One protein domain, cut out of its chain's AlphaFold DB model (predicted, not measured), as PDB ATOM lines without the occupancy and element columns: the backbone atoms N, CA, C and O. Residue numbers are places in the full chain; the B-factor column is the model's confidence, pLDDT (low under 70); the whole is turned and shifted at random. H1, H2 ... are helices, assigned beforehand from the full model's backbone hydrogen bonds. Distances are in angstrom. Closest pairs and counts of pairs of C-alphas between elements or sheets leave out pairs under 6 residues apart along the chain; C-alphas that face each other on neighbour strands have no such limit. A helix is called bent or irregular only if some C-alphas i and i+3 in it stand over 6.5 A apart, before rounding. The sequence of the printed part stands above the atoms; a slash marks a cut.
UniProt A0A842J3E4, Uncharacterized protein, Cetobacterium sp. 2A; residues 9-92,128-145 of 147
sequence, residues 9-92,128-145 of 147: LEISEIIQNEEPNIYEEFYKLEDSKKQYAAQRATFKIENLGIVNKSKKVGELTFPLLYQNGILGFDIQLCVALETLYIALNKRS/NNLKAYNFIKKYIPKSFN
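AT A GLANCE: This is residues 9 to 92 and 128 to 145 of the 147 residues of an uncharacterized protein of Cetobacterium sp. 2A (UniProt A0A842J3E4). The longest helix, H3, packs crosswise on H4, the core helix, and H1 and H5 pack on H4 too; H2 folds back on H1 as a short helical hairpin at one end, and a long loop leaves the other end, where residues 54 to 59 stick out. The printed part has 102 residues, with five named helices in the order H1 to H5 and no named strand: all helix. It is compact, with a radius of gyration of the C-alphas of 14.7 A, yet elongated, spanning 48 by 29 by 22 A.

IN THESE COORDINATES: Find C-alpha 31 at (-16.877, 32.963, 48.121); from there H3, residues 31 to 47, runs 24.2 A. H4, residues 73 to 87, runs 20.8 A to C-alpha 87 at (-9.627, 30.387, 54.418). H1 is residues 9 to 18, H2 residues 20 to 27, and H5 residues 130 to 139, ending at C-alpha 139 at (11.362, 23.362, 43.538). H2 and H5 are irregular: C-alphas 21 and 24 are 7.2 A apart, C-alphas 135 and 138 7.4 A.

HOW THE PARTS SIT: Start at Ala 38 of H3: its C-alpha is 4.9 A from that of Thr 83, the closest pair where H3 touches H4, at a steep tilt of 53 degrees, opposite ways. H4 is the hub. It touches H5, closest at C-alphas 78 and 132, 4.2 A, at 37 degrees, only just steep, opposite ways. H1 touches H4 about perpendicular, at 88 degrees, closest at C-alphas 11 and 80, 4.9 A. H1 and H2 form a hairpin, closest at C-alphas 16 and 23, 5.5 A. H3 and H5 are apart. Every O i to N i+4 pair is within hydrogen-bond range in H1, H3 and H4; H2 has 2 of 4, H5 3 of 6.

THE WHOLE: Look for the farthest C-alphas at Lys 28 and Val 57, 48.2 A apart. Residues 93 to 127 are not printed; C-alphas 92 and 128 are 6.3 A apart across the cut. The link H3 to H4 is long. Residues 49 to 71 and 139 to 145 have pLDDT under 70.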
ATOM      1  N   LEU A   9     -13.844  26.374  41.811       92.69
ATOM      2  CA  LEU A   9     -14.361  25.050  41.488       92.69
ATOM      3  C   LEU A   9     -13.228  24.016  41.498       92.69
ATOM      4  O   LEU A   9     -13.304  23.061  42.261       92.69
ATOM      5  N   GLU A  10     -12.129  24.283  40.786       92.50
ATOM      6  CA  GLU A  10     -10.929  23.427  40.797       92.50
ATOM      7  C   GLU A  10     -10.352  23.267  42.213       92.50
ATOM      8  O   GLU A  10      -9.982  22.171  42.630       92.50
ATOM      9  N   ILE A  11     -10.312  24.353  42.993       93.50
ATOM     10  CA  ILE A  11      -9.869  24.305  44.395       93.50
ATOM     11  C   ILE A  11     -10.784  23.397  45.220       93.50
ATOM     12  O   ILE A  11     -10.295  22.596  46.014       93.50
ATOM     13  N   SER A  12     -12.100  23.515  45.042       92.88
ATOM     14  CA  SER A  12     -13.079  22.727  45.795       92.88
ATOM     15  C   SER A  12     -12.977  21.241  45.459       92.88
ATOM     16  O   SER A  12     -12.962  20.430  46.379       92.88
ATOM     17  N   GLU A  13     -12.819  20.889  44.181       94.50
ATOM     18  CA  GLU A  13     -12.618  19.503  43.738       94.50
ATOM     19  C   GLU A  13     -11.350  18.889  44.343       94.50
ATOM     20  O   GLU A  13     -11.375  17.769  44.856       94.50
ATOM     21  N   ILE A  14     -10.237  19.629  44.342       94.31
ATOM     22  CA  ILE A  14      -8.989  19.150  44.942       94.31
ATOM     23  C   ILE A  14      -9.151  18.969  46.455       94.31
ATOM     24  O   ILE A  14      -8.772  17.928  46.988       94.31
ATOM     25  N   ILE A  15      -9.732  19.947  47.159       94.88
ATOM     26  CA  ILE A  15      -9.926  19.870  48.617       94.88
ATOM     27  C   ILE A  15     -10.855  18.713  48.986       94.88
ATOM     28  O   ILE A  15     -10.576  18.008  49.952       94.88
ATOM     29  N   GLN A  16     -11.938  18.504  48.238       95.12
ATOM     30  CA  GLN A  16     -12.878  17.416  48.497       95.12
ATOM     31  C   GLN A  16     -12.191  16.046  48.436       95.12
ATOM     32  O   GLN A  16     -12.509  15.171  49.237       95.12
ATOM     33  N   ASN A  17     -11.229  15.877  47.526       92.81
ATOM     34  CA  ASN A  17     -10.462  14.639  47.393       92.81
ATOM     35  C   ASN A  17      -9.342  14.516  48.440       92.81
ATOM     36  O   ASN A  17      -9.140  13.446  49.009       92.81
ATOM     37  N   GLU A  18      -8.609  15.599  48.702       92.25
ATOM     38  CA  GLU A  18      -7.404  15.569  49.541       92.25
ATOM     39  C   GLU A  18      -7.675  15.714  51.041       92.25
ATOM     40  O   GLU A  18      -6.896  15.221  51.858       92.25
ATOM     41  N   GLU A  19      -8.739  16.426  51.412       91.12
ATOM     42  CA  GLU A  19      -9.080  16.789  52.789       91.12
ATOM     43  C   GLU A  19     -10.610  16.717  53.028       91.12
ATOM     44  O   GLU A  19     -11.222  17.688  53.498       91.12
ATOM     45  N   PRO A  20     -11.267  15.569  52.745       90.75
ATOM     46  CA  PRO A  20     -12.731  15.441  52.794       90.75
ATOM     47  C   PRO A  20     -13.320  15.777  54.170       90.75
ATOM     48  O   PRO A  20     -14.405  16.344  54.267       90.75
ATOM     49  N   ASN A  21     -12.579  15.492  55.245       91.12
ATOM     50  CA  ASN A  21     -13.028  15.705  56.625       91.12
ATOM     51  C   ASN A  21     -13.228  17.185  56.988       91.12
ATOM     52  O   ASN A  21     -13.978  17.490  57.908       91.12
ATOM     53  N   ILE A  22     -12.545  18.098  56.291       90.88
ATOM     54  CA  ILE A  22     -12.610  19.546  56.543       90.88
ATOM     55  C   ILE A  22     -13.181  20.324  55.351       90.88
ATOM     56  O   ILE A  22     -13.363  21.541  55.443       90.88
ATOM     57  N   TYR A  23     -13.512  19.632  54.257       92.56
ATOM     58  CA  TYR A  23     -14.139  20.215  53.073       92.56
ATOM     59  C   TYR A  23     -15.454  20.930  53.410       92.56
ATOM     60  O   TYR A  23     -15.666  22.056  52.973       92.56
ATOM     61  N   GLU A  24     -16.300  20.334  54.253       92.88
ATOM     62  CA  GLU A  24     -17.589  20.917  54.657       92.88
ATOM     63  C   GLU A  24     -17.443  22.276  55.359       92.88
ATOM     64  O   GLU A  24     -18.252  23.183  55.157       92.88
ATOM     65  N   GLU A  25     -16.398  22.446  56.174       94.19
ATOM     66  CA  GLU A  25     -16.109  23.734  56.811       94.19
ATOM     67  C   GLU A  25     -15.715  24.790  55.772       94.19
ATOM     68  O   GLU A  25     -16.114  25.948  55.887       94.19
ATOM     69  N   PHE A  26     -14.947  24.394  54.753       93.06
ATOM     70  CA  PHE A  26     -14.530  25.272  53.662       93.06
ATOM     71  C   PHE A  26     -15.691  25.630  52.733       93.06
ATOM     72  O   PHE A  26     -15.844  26.795  52.366       93.06
ATOM     73  N   TYR A  27     -16.530  24.655  52.384       92.19
ATOM     74  CA  TYR A  27     -17.666  24.820  51.481       92.19
ATOM     75  C   TYR A  27     -18.647  25.888  51.986       92.19
ATOM     76  O   TYR A  27     -19.081  26.741  51.209       92.19
ATOM     77  N   LYS A  28     -18.900  25.907  53.302       95.12
ATOM     78  CA  LYS A  28     -19.790  26.866  53.985       95.12
ATOM     79  C   LYS A  28     -19.255  28.299  54.052       95.12
ATOM     80  O   LYS A  28     -19.993  29.194  54.458       95.12
ATOM     81  N   LEU A  29     -17.987  28.538  53.710       94.81
ATOM     82  CA  LEU A  29     -17.430  29.890  53.702       94.81
ATOM     83  C   LEU A  29     -17.992  30.715  52.542       94.81
ATOM     84  O   LEU A  29     -18.280  30.192  51.468       94.81
ATOM     85  N   GLU A  30     -18.055  32.029  52.735       95.31
ATOM     86  CA  GLU A  30     -18.360  32.964  51.655       95.31
ATOM     87  C   GLU A  30     -17.311  32.894  50.537       95.31
ATOM     88  O   GLU A  30     -16.103  32.812  50.790       95.31
ATOM     89  N   ASP A  31     -17.761  33.011  49.288       93.38
ATOM     90  CA  ASP A  31     -16.877  32.963  48.121       93.38
ATOM     91  C   ASP A  31     -15.865  34.112  48.102       93.38
ATOM     92  O   ASP A  31     -14.730  33.924  47.670       93.38
ATOM     93  N   SER A  32     -16.219  35.274  48.661       93.62
ATOM     94  CA  SER A  32     -15.302  36.403  48.881       93.62
ATOM     95  C   SER A  32     -14.069  35.979  49.694       93.62
ATOM     96  O   SER A  32     -12.928  36.289  49.336       93.62
ATOM     97  N   LYS A  33     -14.289  35.199  50.759       94.56
ATOM     98  CA  LYS A  33     -13.254  34.687  51.656       94.56
ATOM     99  C   LYS A  33     -12.414  33.610  50.978       94.56
ATOM    100  O   LYS A  33     -11.188  33.646  51.090       94.56
ATOM    101  N   LYS A  34     -13.051  32.688  50.247       94.62
ATOM    102  CA  LYS A  34     -12.355  31.653  49.461       94.62
ATOM    103  C   LYS A  34     -11.468  32.288  48.389       94.62
ATOM    104  O   LYS A  34     -10.301  31.928  48.262       94.62
ATOM    105  N   GLN A  35     -11.987  33.291  47.680       93.69
ATOM    106  CA  GLN A  35     -11.271  34.002  46.625       93.69
ATOM    107  C   GLN A  35     -10.067  34.765  47.177       93.69
ATOM    108  O   GLN A  35      -8.969  34.676  46.629       93.69
ATOM    109  N   TYR A  36     -10.246  35.478  48.292       94.38
ATOM    110  CA  TYR A  36      -9.143  36.145  48.980       94.38
ATOM    111  C   TYR A  36      -8.061  35.146  49.416       94.38
ATOM    112  O   TYR A  36      -6.869  35.381  49.201       94.38
ATOM    113  N   ALA A  37      -8.465  34.012  49.994       94.62
ATOM    114  CA  ALA A  37      -7.539  32.968  50.413       94.62
ATOM    115  C   ALA A  37      -6.764  32.372  49.226       94.62
ATOM    116  O   ALA A  37      -5.549  32.214  49.322       94.62
ATOM    117  N   ALA A  38      -7.432  32.140  48.095       93.06
ATOM    118  CA  ALA A  38      -6.818  31.621  46.875       93.06
ATOM    119  C   ALA A  38      -5.780  32.587  46.281       93.06
ATOM    120  O   ALA A  38      -4.671  32.190  45.911       93.06
ATOM    121  N   GLN A  39      -6.099  33.884  46.262       90.31
ATOM    122  CA  GLN A  39      -5.162  34.932  45.848       90.31
ATOM    123  C   GLN A  39      -3.946  35.002  46.776       90.31
ATOM    124  O   GLN A  39      -2.815  35.136  46.310       90.31
ATOM    125  N   ARG A  40      -4.158  34.883  48.093       91.38
ATOM    126  CA  ARG A  40      -3.071  34.866  49.079       91.38
ATOM    127  C   ARG A  40      -2.188  33.630  48.955       91.38
ATOM    128  O   ARG A  40      -0.971  33.781  49.001       91.38
ATOM    129  N   ALA A  41      -2.770  32.445  48.780       90.06
ATOM    130  CA  ALA A  41      -2.025  31.207  48.561       90.06
ATOM    131  C   ALA A  41      -1.142  31.314  47.312       90.06
ATOM    132  O   ALA A  41       0.056  31.046  47.370       90.06
ATOM    133  N   THR A  42      -1.718  31.806  46.212       87.06
ATOM    134  CA  THR A  42      -0.998  32.051  44.956       87.06
ATOM    135  C   THR A  42       0.170  33.015  45.166       87.06
ATOM    136  O   THR A  42       1.305  32.699  44.822       87.06
ATOM    137  N   PHE A  43      -0.073  34.145  45.835       84.56
ATOM    138  CA  PHE A  43       0.963  35.135  46.127       84.56
ATOM    139  C   PHE A  43       2.115  34.577  46.983       84.56
ATOM    140  O   PHE A  43       3.276  34.889  46.728       84.56
ATOM    141  N   LYS A  44       1.828  33.726  47.981       85.69
ATOM    142  CA  LYS A  44       2.878  33.051  48.769       85.69
ATOM    143  C   LYS A  44       3.766  32.178  47.886       85.69
ATOM    144  O   LYS A  44       4.985  32.217  48.016       85.69
ATOM    145  N   ILE A  45       3.159  31.405  46.986       81.25
ATOM    146  CA  ILE A  45       3.879  30.506  46.076       81.25
ATOM    147  C   ILE A  45       4.748  31.309  45.099       81.25
ATOM    148  O   ILE A  45       5.904  30.951  44.879       81.25
ATOM    149  N   GLU A  46       4.239  32.428  44.579       78.12
ATOM    150  CA  GLU A  46       4.996  33.351  43.719       78.12
ATOM    151  C   GLU A  46       6.224  33.940  44.428       78.12
ATOM    152  O   GLU A  46       7.309  34.018  43.847       78.12
ATOM    153  N   ASN A  47       6.079  34.298  45.706       75.69
ATOM    154  CA  ASN A  47       7.148  34.909  46.498       75.69
ATOM    155  C   ASN A  47       8.247  33.947  46.940       75.69
ATOM    156  O   ASN A  47       9.308  34.415  47.346       75.69
ATOM    157  N   LEU A  48       8.060  32.628  46.830       70.44
ATOM    158  CA  LEU A  48       9.115  31.652  47.133       70.44
ATOM    159  C   LEU A  48      10.298  31.707  46.160       70.44
ATOM    160  O   LEU A  48      11.243  30.930  46.300       70.44
ATOM    161  N   GLY A  49      10.230  32.592  45.157       54.66
ATOM    162  CA  GLY A  49      11.312  32.842  44.223       54.66
ATOM    163  C   GLY A  49      11.825  31.540  43.642       54.66
ATOM    164  O   GLY A  49      13.030  31.337  43.626       54.66
ATOM    165  N   ILE A  50      10.922  30.634  43.251       56.38
ATOM    166  CA  ILE A  50      11.240  29.330  42.670       56.38
ATOM    167  C   ILE A  50      12.164  29.565  41.453       56.38
ATOM    168  O   ILE A  50      11.719  29.873  40.350       56.38
ATOM    169  N   VAL A  51      13.488  29.550  41.695       42.75
ATOM    170  CA  VAL A  51      14.535  29.939  40.736       42.75
ATOM    171  C   VAL A  51      14.691  28.827  39.708       42.75
ATOM    172  O   VAL A  51      15.088  27.697  39.999       42.75
ATOM    173  N   ASN A  52      14.431  29.231  38.476       41.41
ATOM    174  CA  ASN A  52      14.653  28.541  37.221       41.41
ATOM    175  C   ASN A  52      16.121  28.061  37.087       41.41
ATOM    176  O   ASN A  52      17.019  28.858  36.814       41.41
ATOM    177  N   LYS A  53      16.385  26.760  37.302       37.53
ATOM    178  CA  LYS A  53      17.734  26.156  37.183       37.53
ATOM    179  C   LYS A  53      18.221  25.987  35.739       37.53
ATOM    180  O   LYS A  53      19.377  25.629  35.535       37.53
ATOM    181  N   SER A  54      17.390  26.276  34.743       35.56
ATOM    182  CA  SER A  54      17.804  26.342  33.344       35.56
ATOM    183  C   SER A  54      17.913  27.801  32.910       35.56
ATOM    184  O   SER A  54      17.028  28.346  32.259       35.56
ATOM    185  N   LYS A  55      19.023  28.447  33.271       38.53
ATOM    186  CA  LYS A  55      19.523  29.617  32.544       38.53
ATOM    187  C   LYS A  55      20.958  29.350  32.095       38.53
ATOM    188  O   LYS A  55      21.914  29.721  32.766       38.53
ATOM    189  N   LYS A  56      21.094  28.769  30.899       32.78
ATOM    190  CA  LYS A  56      21.860  29.490  29.877       32.78
ATOM    191  C   LYS A  56      20.993  30.684  29.468       32.78
ATOM    192  O   LYS A  56      19.775  30.566  29.377       32.78
ATOM    193  N   VAL A  57      21.612  31.849  29.349       36.59
ATOM    194  CA  VAL A  57      20.955  33.110  28.988       36.59
ATOM    195  C   VAL A  57      20.185  32.922  27.674       36.59
ATOM    196  O   VAL A  57      20.807  32.551  26.687       36.59
ATOM    197  N   GLY A  58      18.871  33.175  27.656       36.94
ATOM    198  CA  GLY A  58      18.149  33.420  26.398       36.94
ATOM    199  C   GLY A  58      16.775  32.778  26.195       36.94
ATOM    200  O   GLY A  58      15.990  33.377  25.475       36.94
ATOM    201  N   GLU A  59      16.424  31.634  26.796       32.25
ATOM    202  CA  GLU A  59      15.217  30.893  26.352       32.25
ATOM    203  C   GLU A  59      14.331  30.345  27.504       32.25
ATOM    204  O   GLU A  59      14.818  29.973  28.570       32.25
ATOM    205  N   LEU A  60      13.006  30.411  27.279       32.09
ATOM    206  CA  LEU A  60      11.848  30.505  28.206       32.09
ATOM    207  C   LEU A  60      11.518  29.223  29.016       32.09
ATOM    208  O   LEU A  60      11.434  28.141  28.449       32.09
ATOM    209  N   THR A  61      11.482  29.266  30.360       45.50
ATOM    210  CA  THR A  61      10.324  29.357  31.306       45.50
ATOM    211  C   THR A  61       9.179  28.352  31.120       45.50
ATOM    212  O   THR A  61       8.502  28.348  30.100       45.50
ATOM    213  N   PHE A  62       8.910  27.549  32.161       43.31
ATOM    214  CA  PHE A  62       7.713  26.706  32.242       43.31
ATOM    215  C   PHE A  62       7.175  26.583  33.681       43.31
ATOM    216  O   PHE A  62       7.939  26.200  34.570       43.31
ATOM    217  N   PRO A  63       5.870  26.829  33.910       45.66
ATOM    218  CA  PRO A  63       5.055  27.858  33.282       45.66
ATOM    219  C   PRO A  63       4.755  28.987  34.278       45.66
ATOM    220  O   PRO A  63       4.303  28.779  35.402       45.66
ATOM    221  N   LEU A  64       4.993  30.210  33.817       41.75
ATOM    222  CA  LEU A  64       4.325  31.407  34.317       41.75
ATOM    223  C   LEU A  64       2.881  31.411  33.777       41.75
ATOM    224  O   LEU A  64       2.625  30.815  32.730       41.75
ATOM    225  N   LEU A  65       1.985  32.139  34.450       39.12
ATOM    226  CA  LEU A  65       0.546  32.386  34.191       39.12
ATOM    227  C   LEU A  65       0.077  32.610  32.727       39.12
ATOM    228  O   LEU A  65      -1.122  32.741  32.497       39.12
ATOM    229  N   TYR A  66       0.972  32.662  31.738       40.78
ATOM    230  CA  TYR A  66       0.670  32.975  30.338       40.78
ATOM    231  C   TYR A  66       1.419  32.108  29.305       40.78
ATOM    232  O   TYR A  66       1.457  32.466  28.131       40.78
ATOM    233  N   GLN A  67       2.002  30.966  29.692       38.50
ATOM    234  CA  GLN A  67       2.602  30.021  28.736       38.50
ATOM    235  C   GLN A  67       1.833  28.696  28.707       38.50
ATOM    236  O   GLN A  67       2.019  27.846  29.567       38.50
ATOM    237  N   ASN A  68       0.945  28.559  27.716       41.25
ATOM    238  CA  ASN A  68       0.309  27.337  27.203       41.25
ATOM    239  C   ASN A  68       0.250  26.105  28.139       41.25
ATOM    240  O   ASN A  68       0.739  25.028  27.808       41.25
ATOM    241  N   GLY A  69      -0.474  26.235  29.252       46.66
ATOM    242  CA  GLY A  69      -1.687  25.423  29.398       46.66
ATOM    243  C   GLY A  69      -1.772  24.383  30.513       46.66
ATOM    244  O   GLY A  69      -2.879  23.908  30.735       46.66
ATOM    245  N   ILE A  70      -0.705  24.018  31.238       53.50
ATOM    246  CA  ILE A  70      -0.846  23.032  32.333       53.50
ATOM    247  C   ILE A  70      -0.021  23.434  33.556       53.50
ATOM    248  O   ILE A  70       1.205  23.329  33.580       53.50
ATOM    249  N   LEU A  71      -0.721  23.879  34.599       60.81
ATOM    250  CA  LEU A  71      -0.176  24.034  35.943       60.81
ATOM    251  C   LEU A  71       0.218  22.649  36.472       60.81
ATOM    252  O   LEU A  71      -0.612  21.742  36.477       60.81
ATOM    253  N   GLY A  72       1.465  22.465  36.913       71.38
ATOM    254  CA  GLY A  72       1.908  21.178  37.456       71.38
ATOM    255  C   GLY A  72       1.055  20.762  38.658       71.38
ATOM    256  O   GLY A  72       0.787  21.591  39.526       71.38
ATOM    257  N   PHE A  73       0.643  19.494  38.717       81.19
ATOM    258  CA  PHE A  73      -0.286  18.993  39.739       81.19
ATOM    259  C   PHE A  73       0.186  19.285  41.175       81.19
ATOM    260  O   PHE A  73      -0.608  19.721  42.000       81.19
ATOM    261  N   ASP A  74       1.495  19.193  41.445       81.56
ATOM    262  CA  ASP A  74       2.093  19.572  42.737       81.56
ATOM    263  C   ASP A  74       1.771  21.023  43.148       81.56
ATOM    264  O   ASP A  74       1.545  21.315  44.323       81.56
ATOM    265  N   ILE A  75       1.749  21.951  42.185       81.56
ATOM    266  CA  ILE A  75       1.424  23.361  42.426       81.56
ATOM    267  C   ILE A  75      -0.079  23.514  42.636       81.56
ATOM    268  O   ILE A  75      -0.481  24.254  43.528       81.56
ATOM    269  N   GLN A  76      -0.904  22.794  41.871       86.38
ATOM    270  CA  GLN A  76      -2.358  22.801  42.057       86.38
ATOM    271  C   GLN A  76      -2.734  22.342  43.471       86.38
ATOM    272  O   GLN A  76      -3.444  23.048  44.188       86.38
ATOM    273  N   LEU A  77      -2.167  21.210  43.903       89.81
ATOM    274  CA  LEU A  77      -2.313  20.674  45.255       89.81
ATOM    275  C   LEU A  77      -1.863  21.687  46.305       89.81
ATOM    276  O   LEU A  77      -2.573  21.940  47.277       89.81
ATOM    277  N   CYS A  78      -0.702  22.307  46.098       90.31
ATOM    278  CA  CYS A  78      -0.191  23.317  47.009       90.31
ATOM    279  C   CYS A  78      -1.123  24.533  47.114       90.31
ATOM    280  O   CYS A  78      -1.407  24.978  48.225       90.31
ATOM    281  N   VAL A  79      -1.618  25.063  45.990       90.56
ATOM    282  CA  VAL A  79      -2.554  26.198  45.963       90.56
ATOM    283  C   VAL A  79      -3.833  25.836  46.707       90.56
ATOM    284  O   VAL A  79      -4.247  26.589  47.586       90.56
ATOM    285  N   ALA A  80      -4.447  24.693  46.400       94.50
ATOM    286  CA  ALA A  80      -5.718  24.288  46.991       94.50
ATOM    287  C   ALA A  80      -5.604  24.063  48.511       94.50
ATOM    288  O   ALA A  80      -6.384  24.615  49.290       94.50
ATOM    289  N   LEU A  81      -4.582  23.326  48.950       94.81
ATOM    290  CA  LEU A  81      -4.369  23.008  50.362       94.81
ATOM    291  C   LEU A  81      -3.952  24.220  51.202       94.81
ATOM    292  O   LEU A  81      -4.364  24.348  52.358       94.81
ATOM    293  N   GLU A  82      -3.157  25.128  50.638       94.75
ATOM    294  CA  GLU A  82      -2.815  26.386  51.303       94.75
ATOM    295  C   GLU A  82      -4.030  27.327  51.345       94.75
ATOM    296  O   GLU A  82      -4.282  27.957  52.372       94.75
ATOM    297  N   THR A  83      -4.844  27.363  50.282       95.62
ATOM    298  CA  THR A  83      -6.108  28.120  50.241       95.62
ATOM    299  C   THR A  83      -7.048  27.679  51.352       95.62
ATOM    300  O   THR A  83      -7.558  28.522  52.087       95.62
ATOM    301  N   LEU A  84      -7.238  26.369  51.513       96.50
ATOM    302  CA  LEU A  84      -8.056  25.780  52.570       96.50
ATOM    303  C   LEU A  84      -7.642  26.286  53.956       96.50
ATOM    304  O   LEU A  84      -8.468  26.770  54.731       96.50
ATOM    305  N   TYR A  85      -6.347  26.215  54.260       94.94
ATOM    306  CA  TYR A  85      -5.825  26.582  55.572       94.94
ATOM    307  C   TYR A  85      -5.851  28.095  55.809       94.94
ATOM    308  O   TYR A  85      -6.139  28.531  56.923       94.94
ATOM    309  N   ILE A  86      -5.621  28.914  54.779       95.06
ATOM    310  CA  ILE A  86      -5.799  30.370  54.871       95.06
ATOM    311  C   ILE A  86      -7.277  30.714  55.101       95.06
ATOM    312  O   ILE A  86      -7.593  31.498  55.995       95.06
ATOM    313  N   ALA A  87      -8.193  30.111  54.339       94.88
ATOM    314  CA  ALA A  87      -9.627  30.387  54.418       94.88
ATOM    315  C   ALA A  87     -10.220  30.000  55.782       94.88
ATOM    316  O   ALA A  87     -11.062  30.719  56.328       94.88
ATOM    317  N   LEU A  88      -9.751  28.897  56.364       94.25
ATOM    318  CA  LEU A  88     -10.158  28.443  57.695       94.25
ATOM    319  C   LEU A  88      -9.374  29.106  58.834       94.25
ATOM    320  O   LEU A  88      -9.659  28.833  59.997       94.25
ATOM    321  N   ASN A  89      -8.400  29.971  58.527       92.00
ATOM    322  CA  ASN A  89      -7.469  30.529  59.509       92.00
ATOM    323  C   ASN A  89      -6.805  29.435  60.377       92.00
ATOM    324  O   ASN A  89      -6.600  29.596  61.581       92.00
ATOM    325  N   LYS A  90      -6.504  28.288  59.755       91.06
ATOM    326  CA  LYS A  90      -5.851  27.129  60.371       91.06
ATOM    327  C   LYS A  90      -4.368  27.111  60.001       91.06
ATOM    328  O   LYS A  90      -3.934  27.712  59.017       91.06
ATOM    329  N   ARG A  91      -3.584  26.392  60.805       87.88
ATOM    330  CA  ARG A  91      -2.163  26.129  60.561       87.88
ATOM    331  C   ARG A  91      -1.836  24.687  60.938       87.88
ATOM    332  O   ARG A  91      -2.373  24.222  61.943       87.88
ATOM    333  N   SER A  92      -0.988  24.005  60.169       85.75
ATOM    334  CA  SER A  92      -0.490  22.669  60.526       85.75
ATOM    335  C   SER A  92       0.212  22.717  61.882       85.75
ATOM    336  O   SER A  92       0.974  23.652  62.152       85.75
ATOM    337  N   ASN A 128       0.787  28.077  55.702       89.12
ATOM    338  CA  ASN A 128      -0.133  27.640  56.728       89.12
ATOM    339  C   ASN A 128      -0.250  26.112  56.753       89.12
ATOM    340  O   ASN A 128      -0.463  25.546  57.824       89.12
ATOM    341  N   ASN A 129      -0.086  25.456  55.603       89.75
ATOM    342  CA  ASN A 129      -0.176  24.010  55.458       89.75
ATOM    343  C   ASN A 129       1.191  23.386  55.101       89.75
ATOM    344  O   ASN A 129       1.764  23.655  54.043       89.75
ATOM    345  N   LEU A 130       1.709  22.504  55.966       85.31
ATOM    346  CA  LEU A 130       2.991  21.824  55.740       85.31
ATOM    347  C   LEU A 130       2.926  20.813  54.588       85.31
ATOM    348  O   LEU A 130       3.893  20.679  53.837       85.31
ATOM    349  N   LYS A 131       1.794  20.116  54.424       87.19
ATOM    350  CA  LYS A 131       1.554  19.200  53.297       87.19
ATOM    351  C   LYS A 131       1.637  19.974  51.979       87.19
ATOM    352  O   LYS A 131       2.356  19.546  51.081       87.19
ATOM    353  N   ALA A 132       1.021  21.159  51.915       85.81
ATOM    354  CA  ALA A 132       1.120  22.061  50.766       85.81
ATOM    355  C   ALA A 132       2.580  22.443  50.465       85.81
ATOM    356  O   ALA A 132       3.076  22.202  49.365       85.81
ATOM    357  N   TYR A 133       3.306  22.945  51.469       85.00
ATOM    358  CA  TYR A 133       4.720  23.301  51.325       85.00
ATOM    359  C   TYR A 133       5.584  22.115  50.858       85.00
ATOM    360  O   TYR A 133       6.455  22.268  50.000       85.00
ATOM    361  N   ASN A 134       5.323  20.910  51.371       84.25
ATOM    362  CA  ASN A 134       6.064  19.703  51.010       84.25
ATOM    363  C   ASN A 134       5.933  19.317  49.530       84.25
ATOM    364  O   ASN A 134       6.893  18.757  48.993       84.25
ATOM    365  N   PHE A 135       4.817  19.631  48.863       81.44
ATOM    366  CA  PHE A 135       4.673  19.394  47.422       81.44
ATOM    367  C   PHE A 135       5.642  20.243  46.603       81.44
ATOM    368  O   PHE A 135       6.215  19.764  45.621       81.44
ATOM    369  N   ILE A 136       5.884  21.483  47.039       77.50
ATOM    370  CA  ILE A 136       6.691  22.435  46.274       77.50
ATOM    371  C   ILE A 136       8.116  22.638  46.789       77.50
ATOM    372  O   ILE A 136       8.942  23.185  46.061       77.50
ATOM    373  N   LYS A 137       8.460  22.151  47.991       76.31
ATOM    374  CA  LYS A 137       9.781  22.374  48.614       76.31
ATOM    375  C   LYS A 137      10.962  21.967  47.732       76.31
ATOM    376  O   LYS A 137      12.011  22.599  47.780       76.31
ATOM    377  N   LYS A 138      10.796  20.926  46.907       70.62
ATOM    378  CA  LYS A 138      11.831  20.429  45.981       70.62
ATOM    379  C   LYS A 138      12.146  21.418  44.851       70.62
ATOM    380  O   LYS A 138      13.239  21.370  44.291       70.62
ATOM    381  N   TYR A 139      11.206  22.308  44.538       67.62
ATOM    382  CA  TYR A 139      11.362  23.362  43.538       67.62
ATOM    383  C   TYR A 139      11.969  24.639  44.135       67.62
ATOM    384  O   TYR A 139      12.503  25.464  43.397       67.62
ATOM    385  N   ILE A 140      11.949  24.795  45.462       68.81
ATOM    386  CA  ILE A 140      12.497  25.975  46.132       68.81
ATOM    387  C   ILE A 140      14.037  25.933  46.069       68.81
ATOM    388  O   ILE A 140      14.663  24.938  46.453       68.81
ATOM    389  N   PRO A 141      14.695  26.997  45.586       59.97
ATOM    390  CA  PRO A 141      16.146  27.072  45.509       59.97
ATOM    391  C   PRO A 141      16.770  27.046  46.895       59.97
ATOM    392  O   PRO A 141      16.319  27.731  47.811       59.97
ATOM    393  N   LYS A 142      17.903  26.351  47.028       58.47
ATOM    394  CA  LYS A 142      18.668  26.326  48.284       58.47
ATOM    395  C   LYS A 142      19.102  27.725  48.751       58.47
ATOM    396  O   LYS A 142      19.226  27.930  49.948       58.47
ATOM    397  N   SER A 143      19.298  28.675  47.830       50.12
ATOM    398  CA  SER A 143      19.603  30.078  48.148       50.12
ATOM    399  C   SER A 143      18.421  30.845  48.751       50.12
ATOM    400  O   SER A 143      18.640  31.841  49.432       50.12
ATOM    401  N   PHE A 144      17.184  30.390  48.528       48.34
ATOM    402  CA  PHE A 144      15.977  30.985  49.107       48.34
ATOM    403  C   PHE A 144      15.703  30.465  50.527       48.34
ATOM    404  O   PHE A 144      15.177  31.197  51.355       48.34
ATOM    405  N   ASN A 145      16.167  29.252  50.849       43.78
ATOM    406  CA  ASN A 145      16.127  28.683  52.206       43.78
ATOM    407  C   ASN A 145      17.085  29.369  53.209       43.78
ATOM    408  O   ASN A 145      17.137  28.954  54.362       43.78
TER     409      ASN A 145